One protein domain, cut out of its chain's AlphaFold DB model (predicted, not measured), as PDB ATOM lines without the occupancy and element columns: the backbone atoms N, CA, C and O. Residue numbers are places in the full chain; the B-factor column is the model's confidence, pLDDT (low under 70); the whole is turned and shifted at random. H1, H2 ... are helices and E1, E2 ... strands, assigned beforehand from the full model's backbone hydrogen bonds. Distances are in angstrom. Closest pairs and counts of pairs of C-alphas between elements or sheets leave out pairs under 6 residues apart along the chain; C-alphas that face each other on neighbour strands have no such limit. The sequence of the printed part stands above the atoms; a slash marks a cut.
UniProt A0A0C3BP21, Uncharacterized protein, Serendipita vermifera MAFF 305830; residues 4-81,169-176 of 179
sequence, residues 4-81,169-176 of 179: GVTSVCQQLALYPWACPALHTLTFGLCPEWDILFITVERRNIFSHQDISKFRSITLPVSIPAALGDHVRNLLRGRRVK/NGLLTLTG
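Overview. This is residues 4 to 81 and 169 to 176 of the 179 residues of an uncharacterized protein of Serendipita vermifera MAFF 305830 (UniProt A0A0C3BP21). A small sheet of three short strands forms one wall, and three helices run side by side in a row behind it, with H2 between H1 and H3. H3 covers the E3 side of the sheet, making two layers, while H2 and H1 continue the row away from it. The 86 printed residues hold three named helices and three named strands, in the order H1 E1 H2 E2 H3 E3; the sheet, E1 E2 E3, is mixed, as is the class, helices and strands. The whole is compact, with a radius of gyration of the C-alphas of 11.8 A, and spans 35 by 28 by 20 A.

Arrangement. In the sheet, E2, residues 56 to 59, is the inner strand. E1, residues 24 to 26, is its parallel neighbour, with N 58 and O 25 2.8 A apart, within hydrogen-bond range. E3, residues 172 to 175, is its antiparallel neighbour, with N 57 and O 174 3.0 A apart, within that range. H3, residues 65 to 75, is on the sheet and over E3, slantwise at 36 degrees on the local plane, which is fitted to only 6 C-alphas; its height over the sheet is 8.8 A. H2, residues 33 to 44, touches H3, the closest C-alphas being those of Glu 41 and Leu 74, 6.3 A apart, at a shallow tilt of 29 degrees, the same way. E1, H2 and E2 form a strand-helix-strand unit, two parallel neighbour strands with a helix between them in the chain, its crossover right-handed. H1, residues 4 to 14, touches H2 at Ala 13 and Thr 39, the closest C-alphas, 4.3 A apart, with a steep tilt of 41 degrees, the same way. H1 and H3 are apart. In H1, H2 and H3 every O i to N i+4 pair is within hydrogen-bond range.

Along the chain. H1 is 15.3 A long from C-alpha 4 at (58.241, -41.587, 10.868), H2 16.0 A and H3 15.2 A. E1 measures 6.6 A, E2 10.0 A and E3 9.8 A, ending at C-alpha 175 at (48.860, -41.507, 31.784).

Size, cuts and confidence. The C-alphas of Gln 49 and Asn 169, 35.8 A apart, are the farthest in the domain. Residues 82 to 168 are not printed, and C-alphas 81 and 169 are 28.1 A apart across this cut. The link from H2 to E2 is long. Residue 169 alone has pLDDT under 70.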
ATOM      1  N   GLY A   4      58.927 -40.304  10.648       80.81
ATOM      2  CA  GLY A   4      58.241 -41.587  10.868       80.81
ATOM      3  C   GLY A   4      57.199 -41.554  11.992       80.81
ATOM      4  O   GLY A   4      56.033 -41.856  11.760       80.81
ATOM      5  N   VAL A   5      57.576 -41.100  13.191       90.94
ATOM      6  CA  VAL A   5      56.659 -41.081  14.352       90.94
ATOM      7  C   VAL A   5      55.441 -40.182  14.132       90.94
ATOM      8  O   VAL A   5      54.327 -40.547  14.484       90.94
ATOM      9  N   THR A   6      55.623 -39.031  13.485       94.94
ATOM     10  CA  THR A   6      54.516 -38.105  13.220       94.94
ATOM     11  C   THR A   6      53.647 -38.588  12.072       94.94
ATOM     12  O   THR A   6      52.440 -38.393  12.128       94.94
ATOM     13  N   SER A   7      54.211 -39.298  11.088       94.44
ATOM     14  CA  SER A   7      53.385 -39.982  10.093       94.44
ATOM     15  C   SER A   7      52.517 -41.074  10.717       94.44
ATOM     16  O   SER A   7      51.372 -41.211  10.311       94.44
ATOM     17  N   VAL A   8      52.993 -41.788  11.746       94.62
ATOM     18  CA  VAL A   8      52.148 -42.746  12.485       94.62
ATOM     19  C   VAL A   8      50.991 -42.024  13.178       94.62
ATOM     20  O   VAL A   8      49.847 -42.438  13.016       94.62
ATOM     21  N   CYS A   9      51.252 -40.909  13.873       96.75
ATOM     22  CA  CYS A   9      50.187 -40.079  14.450       96.75
ATOM     23  C   CYS A   9      49.195 -39.609  13.375       96.75
ATOM     24  O   CYS A   9      47.995 -39.806  13.513       96.75
ATOM     25  N   GLN A  10      49.692 -39.073  12.259       96.69
ATOM     26  CA  GLN A  10      48.866 -38.630  11.136       96.69
ATOM     27  C   GLN A  10      47.957 -39.757  10.617       96.69
ATOM     28  O   GLN A  10      46.769 -39.529  10.410       96.69
ATOM     29  N   GLN A  11      48.488 -40.971  10.427       95.75
ATOM     30  CA  GLN A  11      47.696 -42.120   9.977       95.75
ATOM     31  C   GLN A  11      46.625 -42.509  11.001       95.75
ATOM     32  O   GLN A  11      45.479 -42.721  10.623       95.75
ATOM     33  N   LEU A  12      46.957 -42.526  12.295       95.50
ATOM     34  CA  LEU A  12      45.988 -42.789  13.364       95.50
ATOM     35  C   LEU A  12      44.922 -41.689  13.477       95.50
ATOM     36  O   LEU A  12      43.786 -41.974  13.837       95.50
ATOM     37  N   ALA A  13      45.256 -40.440  13.154       95.94
ATOM     38  CA  ALA A  13      44.293 -39.345  13.102       95.94
ATOM     39  C   ALA A  13      43.354 -39.442  11.889       95.94
ATOM     40  O   ALA A  13      42.181 -39.081  11.991       95.94
ATOM     41  N   LEU A  14      43.858 -39.894  10.736       95.25
ATOM     42  CA  LEU A  14      43.057 -40.108   9.525       95.25
ATOM     43  C   LEU A  14      42.159 -41.346   9.646       95.25
ATOM     44  O   LEU A  14      41.025 -41.323   9.178       95.25
ATOM     45  N   TYR A  15      42.656 -42.390  10.309       94.00
ATOM     46  CA  TYR A  15      41.996 -43.684  10.446       94.00
ATOM     47  C   TYR A  15      41.974 -44.120  11.921       94.00
ATOM     48  O   TYR A  15      42.681 -45.055  12.299       94.00
ATOM     49  N   PRO A  16      41.181 -43.469  12.792       92.06
ATOM     50  CA  PRO A  16      41.176 -43.763  14.229       92.06
ATOM     51  C   PRO A  16      40.728 -45.190  14.571       92.06
ATOM     52  O   PRO A  16      41.110 -45.706  15.620       92.06
ATOM     53  N   TRP A  17      39.975 -45.844  13.681       90.75
ATOM     54  CA  TRP A  17      39.582 -47.254  13.787       90.75
ATOM     55  C   TRP A  17      40.710 -48.234  13.453       90.75
ATOM     56  O   TRP A  17      40.588 -49.426  13.732       90.75
ATOM     57  N   ALA A  18      41.813 -47.766  12.863       90.69
ATOM     58  CA  ALA A  18      42.982 -48.601  12.666       90.69
ATOM     59  C   ALA A  18      43.526 -49.040  14.034       90.69
ATOM     60  O   ALA A  18      43.684 -48.237  14.963       90.69
ATOM     61  N   CYS A  19      43.796 -50.341  14.154       93.19
ATOM     62  CA  CYS A  19      44.236 -50.982  15.391       93.19
ATOM     63  C   CYS A  19      43.278 -50.696  16.567       93.19
ATOM     64  O   CYS A  19      43.677 -50.016  17.509       93.19
ATOM     65  N   PRO A  20      42.025 -51.186  16.563       93.50
ATOM     66  CA  PRO A  20      41.003 -50.799  17.546       93.50
ATOM     67  C   PRO A  20      41.374 -51.141  19.000       93.50
ATOM     68  O   PRO A  20      40.963 -50.435  19.916       93.50
ATOM     69  N   ALA A  21      42.218 -52.154  19.218       95.19
ATOM     70  CA  ALA A  21      42.738 -52.533  20.535       95.19
ATOM     71  C   ALA A  21      43.926 -51.671  21.020       95.19
ATOM     72  O   ALA A  21      44.386 -51.828  22.149       95.19
ATOM     73  N   LEU A  22      44.455 -50.768  20.186       95.88
ATOM     74  CA  LEU A  22      45.594 -49.926  20.545       95.88
ATOM     75  C   LEU A  22      45.194 -48.916  21.626       95.88
ATOM     76  O   LEU A  22      44.373 -48.030  21.390       95.88
ATOM     77  N   HIS A  23      45.818 -49.031  22.795       95.12
ATOM     78  CA  HIS A  23      45.588 -48.146  23.939       95.12
ATOM     79  C   HIS A  23      46.873 -47.510  24.487       95.12
ATOM     80  O   HIS A  23      46.809 -46.674  25.385       95.12
ATOM     81  N   THR A  24      48.046 -47.870  23.967       96.12
ATOM     82  CA  THR A  24      49.336 -47.339  24.427       96.12
ATOM     83  C   THR A  24      50.198 -46.974  23.232       96.12
ATOM     84  O   THR A  24      50.304 -47.745  22.281       96.12
ATOM     85  N   LEU A  25      50.814 -45.794  23.284       96.00
ATOM     86  CA  LEU A  25      51.728 -45.306  22.257       96.00
ATOM     87  C   LEU A  25      53.109 -45.081  22.864       96.00
ATOM     88  O   LEU A  25      53.266 -44.232  23.736       96.00
ATOM     89  N   THR A  26      54.115 -45.790  22.363       95.50
ATOM     90  CA  THR A  26      55.513 -45.586  22.757       95.50
ATOM     91  C   THR A  26      56.289 -45.074  21.562       95.50
ATOM     92  O   THR A  26      56.388 -45.750  20.538       95.50
ATOM     93  N   PHE A  27      56.846 -43.873  21.683       92.62
ATOM     94  CA  PHE A  27      57.566 -43.237  20.592       92.62
ATOM     95  C   PHE A  27      59.075 -43.225  20.837       92.62
ATOM     96  O   PHE A  27      59.545 -42.820  21.894       92.62
ATOM     97  N   GLY A  28      59.847 -43.592  19.809       88.44
ATOM     98  CA  GLY A  28      61.309 -43.441  19.805       88.44
ATOM     99  C   GLY A  28      61.789 -42.013  19.515       88.44
ATOM    100  O   GLY A  28      62.957 -41.702  19.714       88.44
ATOM    101  N   LEU A  29      60.892 -41.122  19.070       87.62
ATOM    102  CA  LEU A  29      61.116 -39.683  18.893       87.62
ATOM    103  C   LEU A  29      59.827 -38.929  19.238       87.62
ATOM    104  O   LEU A  29      58.741 -39.449  19.003       87.62
ATOM    105  N   CYS A  30      59.917 -37.691  19.723       89.81
ATOM    106  CA  CYS A  30      58.717 -36.883  19.951       89.81
ATOM    107  C   CYS A  30      58.014 -36.576  18.612       89.81
ATOM    108  O   CYS A  30      58.671 -36.040  17.712       89.81
ATOM    109  N   PRO A  31      56.719 -36.897  18.435       94.19
ATOM    110  CA  PRO A  31      55.965 -36.452  17.270       94.19
ATOM    111  C   PRO A  31      55.772 -34.926  17.288       94.19
ATOM    112  O   PRO A  31      56.075 -34.264  18.277       94.19
ATOM    113  N   GLU A  32      55.315 -34.352  16.173       95.06
ATOM    114  CA  GLU A  32      54.852 -32.962  16.170       95.06
ATOM    115  C   GLU A  32      53.584 -32.832  17.019       95.06
ATOM    116  O   GLU A  32      52.721 -33.716  16.987       95.06
ATOM    117  N   TRP A  33      53.506 -31.765  17.814       96.12
ATOM    118  CA  TRP A  33      52.496 -31.646  18.858       96.12
ATOM    119  C   TRP A  33      51.093 -31.434  18.305       96.12
ATOM    120  O   TRP A  33      50.171 -32.077  18.791       96.12
ATOM    121  N   ASP A  34      50.918 -30.606  17.274       96.88
ATOM    122  CA  ASP A  34      49.616 -30.399  16.627       96.88
ATOM    123  C   ASP A  34      49.029 -31.731  16.123       96.88
ATOM    124  O   ASP A  34      47.878 -32.058  16.409       96.88
ATOM    125  N   ILE A  35      49.848 -32.558  15.465       97.69
ATOM    126  CA  ILE A  35      49.439 -33.867  14.951       97.69
ATOM    127  C   ILE A  35      49.138 -34.837  16.094       97.69
ATOM    128  O   ILE A  35      48.130 -35.542  16.036       97.69
ATOM    129  N   LEU A  36      49.973 -34.887  17.139       97.06
ATOM    130  CA  LEU A  36      49.715 -35.744  18.298       97.06
ATOM    131  C   LEU A  36      48.391 -35.373  18.973       97.06
ATOM    132  O   LEU A  36      47.589 -36.256  19.263       97.06
ATOM    133  N   PHE A  37      48.145 -34.082  19.183       97.38
ATOM    134  CA  PHE A  37      46.924 -33.590  19.810       97.38
ATOM    135  C   PHE A  37      45.683 -33.972  19.006       97.38
ATOM    136  O   PHE A  37      44.791 -34.610  19.562       97.38
ATOM    137  N   ILE A  38      45.679 -33.710  17.694       97.38
ATOM    138  CA  ILE A  38      44.588 -34.121  16.795       97.38
ATOM    139  C   ILE A  38      44.364 -35.639  16.871       97.38
ATOM    140  O   ILE A  38      43.228 -36.107  16.944       97.38
ATOM    141  N   THR A  39      45.444 -36.425  16.900       97.00
ATOM    142  CA  THR A  39      45.373 -37.894  16.986       97.00
ATOM    143  C   THR A  39      44.676 -38.354  18.266       97.00
ATOM    144  O   THR A  39      43.781 -39.199  18.220       97.00
ATOM    145  N   VAL A  40      45.071 -37.801  19.418       96.50
ATOM    146  CA  VAL A  40      44.494 -38.179  20.717       96.50
ATOM    147  C   VAL A  40      43.057 -37.682  20.837       96.50
ATOM    148  O   VAL A  40      42.206 -38.429  21.304       96.50
ATOM    149  N   GLU A  41      42.754 -36.467  20.382       95.62
ATOM    150  CA  GLU A  41      41.397 -35.910  20.408       95.62
ATOM    151  C   GLU A  41      40.427 -36.759  19.586       95.62
ATOM    152  O   GLU A  41      39.399 -37.209  20.103       95.62
ATOM    153  N   ARG A  42      40.782 -37.060  18.332       94.75
ATOM    154  CA  ARG A  42      39.961 -37.905  17.454       94.75
ATOM    155  C   ARG A  42      39.669 -39.264  18.067       94.75
ATOM    156  O   ARG A  42      38.540 -39.740  17.960       94.75
ATOM    157  N   ARG A  43      40.642 -39.868  18.753       94.19
ATOM    158  CA  ARG A  43      40.463 -41.196  19.348       94.19
ATOM    159  C   ARG A  43      39.772 -41.186  20.711       94.19
ATOM    160  O   ARG A  43      38.875 -41.982  20.947       94.19
ATOM    161  N   ASN A  44      40.148 -40.295  21.619       94.81
ATOM    162  CA  ASN A  44      39.675 -40.352  23.006       94.81
ATOM    163  C   ASN A  44      38.391 -39.560  23.262       94.81
ATOM    164  O   ASN A  44      37.701 -39.833  24.253       94.81
ATOM    165  N   ILE A  45      38.088 -38.582  22.401       91.56
ATOM    166  CA  ILE A  45      36.958 -37.659  22.564       91.56
ATOM    167  C   ILE A  45      35.881 -37.906  21.506       91.56
ATOM    168  O   ILE A  45      34.699 -37.833  21.834       91.56
ATOM    169  N   PHE A  46      36.272 -38.175  20.258       86.38
ATOM    170  CA  PHE A  46      35.335 -38.207  19.130       86.38
ATOM    171  C   PHE A  46      35.058 -39.603  18.552       86.38
ATOM    172  O   PHE A  46      34.142 -39.734  17.745       86.38
ATOM    173  N   SER A  47      35.817 -40.638  18.926       81.44
ATOM    174  CA  SER A  47      35.628 -41.980  18.356       81.44
ATOM    175  C   SER A  47      34.439 -42.736  18.949       81.44
ATOM    176  O   SER A  47      34.001 -42.483  20.072       81.44
ATOM    177  N   HIS A  48      33.950 -43.694  18.160       76.69
ATOM    178  CA  HIS A  48      32.889 -44.631  18.516       76.69
ATOM    179  C   HIS A  48      33.294 -45.576  19.660       76.69
ATOM    180  O   HIS A  48      34.478 -45.752  19.950       76.69
ATOM    181  N   GLN A  49      32.297 -46.200  20.296       75.75
ATOM    182  CA  GLN A  49      32.472 -47.038  21.491       75.75
ATOM    183  C   GLN A  49      33.338 -48.291  21.258       75.75
ATOM    184  O   GLN A  49      33.939 -48.784  22.209       75.75
ATOM    185  N   ASP A  50      33.473 -48.755  20.013       87.31
ATOM    186  CA  ASP A  50      34.194 -49.992  19.670       87.31
ATOM    187  C   ASP A  50      35.723 -49.827  19.568       87.31
ATOM    188  O   ASP A  50      36.447 -50.777  19.266       87.31
ATOM    189  N   ILE A  51      36.243 -48.617  19.798       92.88
ATOM    190  CA  ILE A  51      37.673 -48.311  19.700       92.88
ATOM    191  C   ILE A  51      38.228 -48.014  21.090       92.88
ATOM    192  O   ILE A  51      37.738 -47.147  21.817       92.88
ATOM    193  N   SER A  52      39.317 -48.695  21.448       93.12
ATOM    194  CA  SER A  52      40.027 -48.424  22.697       93.12
ATOM    195  C   SER A  52      40.626 -47.021  22.682       93.12
ATOM    196  O   SER A  52      41.348 -46.636  21.755       93.12
ATOM    197  N   LYS A  53      40.366 -46.273  23.754       95.00
ATOM    198  CA  LYS A  53      41.016 -44.988  24.024       95.00
ATOM    199  C   LYS A  53      42.494 -45.198  24.335       95.00
ATOM    200  O   LYS A  53      42.873 -46.185  24.969       95.00
ATOM    201  N   PHE A  54      43.325 -44.232  23.965       96.25
ATOM    202  CA  PHE A  54      44.695 -44.171  24.456       96.25
ATOM    203  C   PHE A  54      44.695 -43.913  25.964       96.25
ATOM    204  O   PHE A  54      44.125 -42.931  26.431       96.25
ATOM    205  N   ARG A  55      45.347 -44.788  26.724       96.12
ATOM    206  CA  ARG A  55      45.540 -44.683  28.175       96.12
ATOM    207  C   ARG A  55      46.886 -44.070  28.523       96.12
ATOM    208  O   ARG A  55      46.993 -43.336  29.503       96.12
ATOM    209  N   SER A  56      47.904 -44.351  27.711       97.31
ATOM    210  CA  SER A  56      49.259 -43.875  27.955       97.31
ATOM    211  C   SER A  56      50.015 -43.518  26.681       97.31
ATOM    212  O   SER A  56      49.870 -44.156  25.634       97.31
ATOM    213  N   ILE A  57      50.838 -42.478  26.796       97.06
ATOM    214  CA  ILE A  57      51.800 -42.063  25.777       97.06
ATOM    215  C   ILE A  57      53.174 -41.967  26.432       97.06
ATOM    216  O   ILE A  57      53.349 -41.219  27.393       97.06
ATOM    217  N   THR A  58      54.149 -42.683  25.885       95.94
ATOM    218  CA  THR A  58      55.547 -42.634  26.306       95.94
ATOM    219  C   THR A  58      56.378 -41.900  25.259       95.94
ATOM    220  O   THR A  58      56.393 -42.264  24.081       95.94
ATOM    221  N   LEU A  59      57.077 -40.855  25.699       92.56
ATOM    222  CA  LEU A  59      57.932 -39.997  24.887       92.56
ATOM    223  C   LEU A  59      59.391 -40.116  25.358       92.56
ATOM    224  O   LEU A  59      59.628 -40.262  26.555       92.56
ATOM    225  N   PRO A  60      60.391 -39.994  24.470       87.44
ATOM    226  CA  PRO A  60      61.798 -40.165  24.837       87.44
ATOM    227  C   PRO A  60      62.425 -38.874  25.388       87.44
ATOM    228  O   PRO A  60      63.585 -38.565  25.113       87.44
ATOM    229  N   VAL A  61      61.610 -38.018  26.011       81.56
ATOM    230  CA  VAL A  61      61.931 -36.605  26.233       81.56
ATOM    231  C   VAL A  61      61.259 -36.070  27.490       81.56
ATOM    232  O   VAL A  61      60.169 -36.509  27.852       81.56
ATOM    233  N   SER A  62      61.871 -35.058  28.104       84.19
ATOM    234  CA  SER A  62      61.145 -34.142  28.982       84.19
ATOM    235  C   SER A  62      60.338 -33.155  28.137       84.19
ATOM    236  O   SER A  62      60.705 -32.851  27.002       84.19
ATOM    237  N   ILE A  63      59.219 -32.673  28.676       89.75
ATOM    238  CA  ILE A  63      58.335 -31.699  28.018       89.75
ATOM    239  C   ILE A  63      57.897 -30.653  29.048       89.75
ATOM    240  O   ILE A  63      57.906 -30.958  30.246       89.75
ATOM    241  N   PRO A  64      57.486 -29.445  28.627       91.31
ATOM    242  CA  PRO A  64      56.925 -28.461  29.546       91.31
ATOM    243  C   PRO A  64      55.734 -29.033  30.330       91.31
ATOM    244  O   PRO A  64      54.862 -29.678  29.747       91.31
ATOM    245  N   ALA A  65      55.670 -28.774  31.641       91.81
ATOM    246  CA  ALA A  65      54.644 -29.346  32.523       91.81
ATOM    247  C   ALA A  65      53.214 -29.069  32.025       91.81
ATOM    248  O   ALA A  65      52.422 -30.000  31.892       91.81
ATOM    249  N   ALA A  66      52.938 -27.822  31.626       93.00
ATOM    250  CA  ALA A  66      51.647 -27.417  31.068       93.00
ATOM    251  C   ALA A  66      51.257 -28.226  29.816       93.00
ATOM    252  O   ALA A  66      50.100 -28.606  29.643       93.00
ATOM    253  N   LEU A  67      52.229 -28.549  28.955       93.81
ATOM    254  CA  LEU A  67      51.991 -29.371  27.771       93.81
ATOM    255  C   LEU A  67      51.657 -30.816  28.161       93.81
ATOM    256  O   LEU A  67      50.727 -31.407  27.613       93.81
ATOM    257  N   GLY A  68      52.366 -31.357  29.157       94.75
ATOM    258  CA  GLY A  68      52.050 -32.655  29.751       94.75
ATOM    259  C   GLY A  68      50.640 -32.709  30.337       94.75
ATOM    260  O   GLY A  68      49.928 -33.686  30.112       94.75
ATOM    261  N   ASP A  69      50.194 -31.653  31.016       95.31
ATOM    262  CA  ASP A  69      48.845 -31.577  31.586       95.31
ATOM    263  C   ASP A  69      47.754 -31.545  30.516       95.31
ATOM    264  O   ASP A  69      46.727 -32.215  30.660       95.31
ATOM    265  N   HIS A  70      47.978 -30.839  29.406       96.19
ATOM    266  CA  HIS A  70      47.068 -30.903  28.266       96.19
ATOM    267  C   HIS A  70      46.963 -32.327  27.711       96.19
ATOM    268  O   HIS A  70      45.851 -32.831  27.552       96.19
ATOM    269  N   VAL A  71      48.088 -33.016  27.498       95.56
ATOM    270  CA  VAL A  71      48.077 -34.402  27.002       95.56
ATOM    271  C   VAL A  71      47.370 -35.343  27.981       95.56
ATOM    272  O   VAL A  71      46.536 -36.137  27.557       95.56
ATOM    273  N   ARG A  72      47.620 -35.234  29.294       96.31
ATOM    274  CA  ARG A  72      46.915 -36.039  30.311       96.31
ATOM    275  C   ARG A  72      45.404 -35.803  30.292       96.31
ATOM    276  O   ARG A  72      44.632 -36.752  30.401       96.31
ATOM    277  N   ASN A  73      44.966 -34.555  30.129       95.69
ATOM    278  CA  ASN A  73      43.543 -34.236  30.008       95.69
ATOM    279  C   ASN A  73      42.916 -34.857  28.752       95.69
ATOM    280  O   ASN A  73      41.824 -35.420  28.836       95.69
ATOM    281  N   LEU A  74      43.625 -34.834  27.621       95.88
ATOM    282  CA  LEU A  74      43.183 -35.510  26.401       95.88
ATOM    283  C   LEU A  74      43.126 -37.036  26.574       95.88
ATOM    284  O   LEU A  74      42.151 -37.663  26.161       95.88
ATOM    285  N   LEU A  75      44.111 -37.635  27.255       96.62
ATOM    286  CA  LEU A  75      44.110 -39.067  27.579       96.62
ATOM    287  C   LEU A  75      42.906 -39.458  28.450       96.62
ATOM    288  O   LEU A  75      42.290 -40.493  28.218       96.62
ATOM    289  N   ARG A  76      42.481 -38.577  29.362       95.06
ATOM    290  CA  ARG A  76      41.241 -38.716  30.154       95.06
ATOM    291  C   ARG A  76      39.953 -38.535  29.344       95.06
ATOM    292  O   ARG A  76      38.867 -38.644  29.906       95.06
ATOM    293  N   GLY A  77      40.047 -38.211  28.055       94.25
ATOM    294  CA  GLY A  77      38.898 -37.888  27.209       94.25
ATOM    295  C   GLY A  77      38.231 -36.558  27.571       94.25
ATOM    296  O   GLY A  77      37.056 -36.364  27.267       94.25
ATOM    297  N   ARG A  78      38.946 -35.645  28.243       93.62
ATOM    298  CA  ARG A  78      38.417 -34.332  28.630       93.62
ATOM    299  C   ARG A  78      38.652 -33.324  27.514       93.62
ATOM    300  O   ARG A  78      39.775 -33.166  27.040       93.62
ATOM    301  N   ARG A  79      37.608 -32.574  27.160       89.75
ATOM    302  CA  ARG A  79      37.749 -31.365  26.341       89.75
ATOM    303  C   ARG A  79      38.277 -30.244  27.226       89.75
ATOM    304  O   ARG A  79      37.577 -29.784  28.122       89.75
ATOM    305  N   VAL A  80      39.513 -29.827  26.985       88.94
ATOM    306  CA  VAL A  80      40.142 -28.706  27.688       88.94
ATOM    307  C   VAL A  80      40.545 -27.636  26.692       88.94
ATOM    308  O   VAL A  80      40.927 -27.944  25.563       88.94
ATOM    309  N   LYS A  81      40.490 -26.369  27.112       91.75
ATOM    310  CA  LYS A  81      41.097 -25.292  26.332       91.75
ATOM    311  C   LYS A  81      42.598 -25.565  26.259       91.75
ATOM    312  O   LYS A  81      43.259 -25.697  27.287       91.75
ATOM    313  N   ASN A 169      67.593 -37.628  27.840       65.56
ATOM    314  CA  ASN A 169      66.293 -37.510  28.469       65.56
ATOM    315  C   ASN A 169      65.779 -38.930  28.729       65.56
ATOM    316  O   ASN A 169      65.819 -39.783  27.841       65.56
ATOM    317  N   GLY A 170      65.354 -39.203  29.963       76.19
ATOM    318  CA  GLY A 170      64.651 -40.443  30.281       76.19
ATOM    319  C   GLY A 170      63.338 -40.558  29.500       76.19
ATOM    320  O   GLY A 170      62.887 -39.607  28.858       76.19
ATOM    321  N   LEU A 171      62.707 -41.728  29.567       88.12
ATOM    322  CA  LEU A 171      61.363 -41.904  29.024       88.12
ATOM    323  C   LEU A 171      60.348 -41.213  29.944       88.12
ATOM    324  O   LEU A 171      60.288 -41.507  31.137       88.12
ATOM    325  N   LEU A 172      59.531 -40.323  29.386       92.00
ATOM    326  CA  LEU A 172      58.386 -39.729  30.066       92.00
ATOM    327  C   LEU A 172      57.124 -40.472  29.646       92.00
ATOM    328  O   LEU A 172      56.745 -40.431  28.478       92.00
ATOM    329  N   THR A 173      56.448 -41.097  30.604       95.44
ATOM    330  CA  THR A 173      55.129 -41.694  30.377       95.44
ATOM    331  C   THR A 173      54.049 -40.783  30.942       95.44
ATOM    332  O   THR A 173      54.057 -40.437  32.122       95.44
ATOM    333  N   LEU A 174      53.119 -40.386  30.082       95.62
ATOM    334  CA  LEU A 174      51.921 -39.635  30.428       95.62
ATOM    335  C   LEU A 174      50.752 -40.613  30.473       95.62
ATOM    336  O   LEU A 174      50.522 -41.330  29.500       95.62
ATOM    337  N   THR A 175      50.021 -40.635  31.582       95.38
ATOM    338  CA  THR A 175      48.860 -41.507  31.784       95.38
ATOM    339  C   THR A 175      47.584 -40.683  31.934       95.38
ATOM    340  O   THR A 175      47.592 -39.574  32.478       95.38
ATOM    341  N   GLY A 176      46.481 -41.221  31.414       85.62
ATOM    342  CA  GLY A 176      45.142 -40.690  31.656       85.62
ATOM    343  C   GLY A 176      44.596 -41.081  33.030       85.62
ATOM    344  O   GLY A 176      43.811 -40.333  33.608       85.62
TER     345      GLY A 176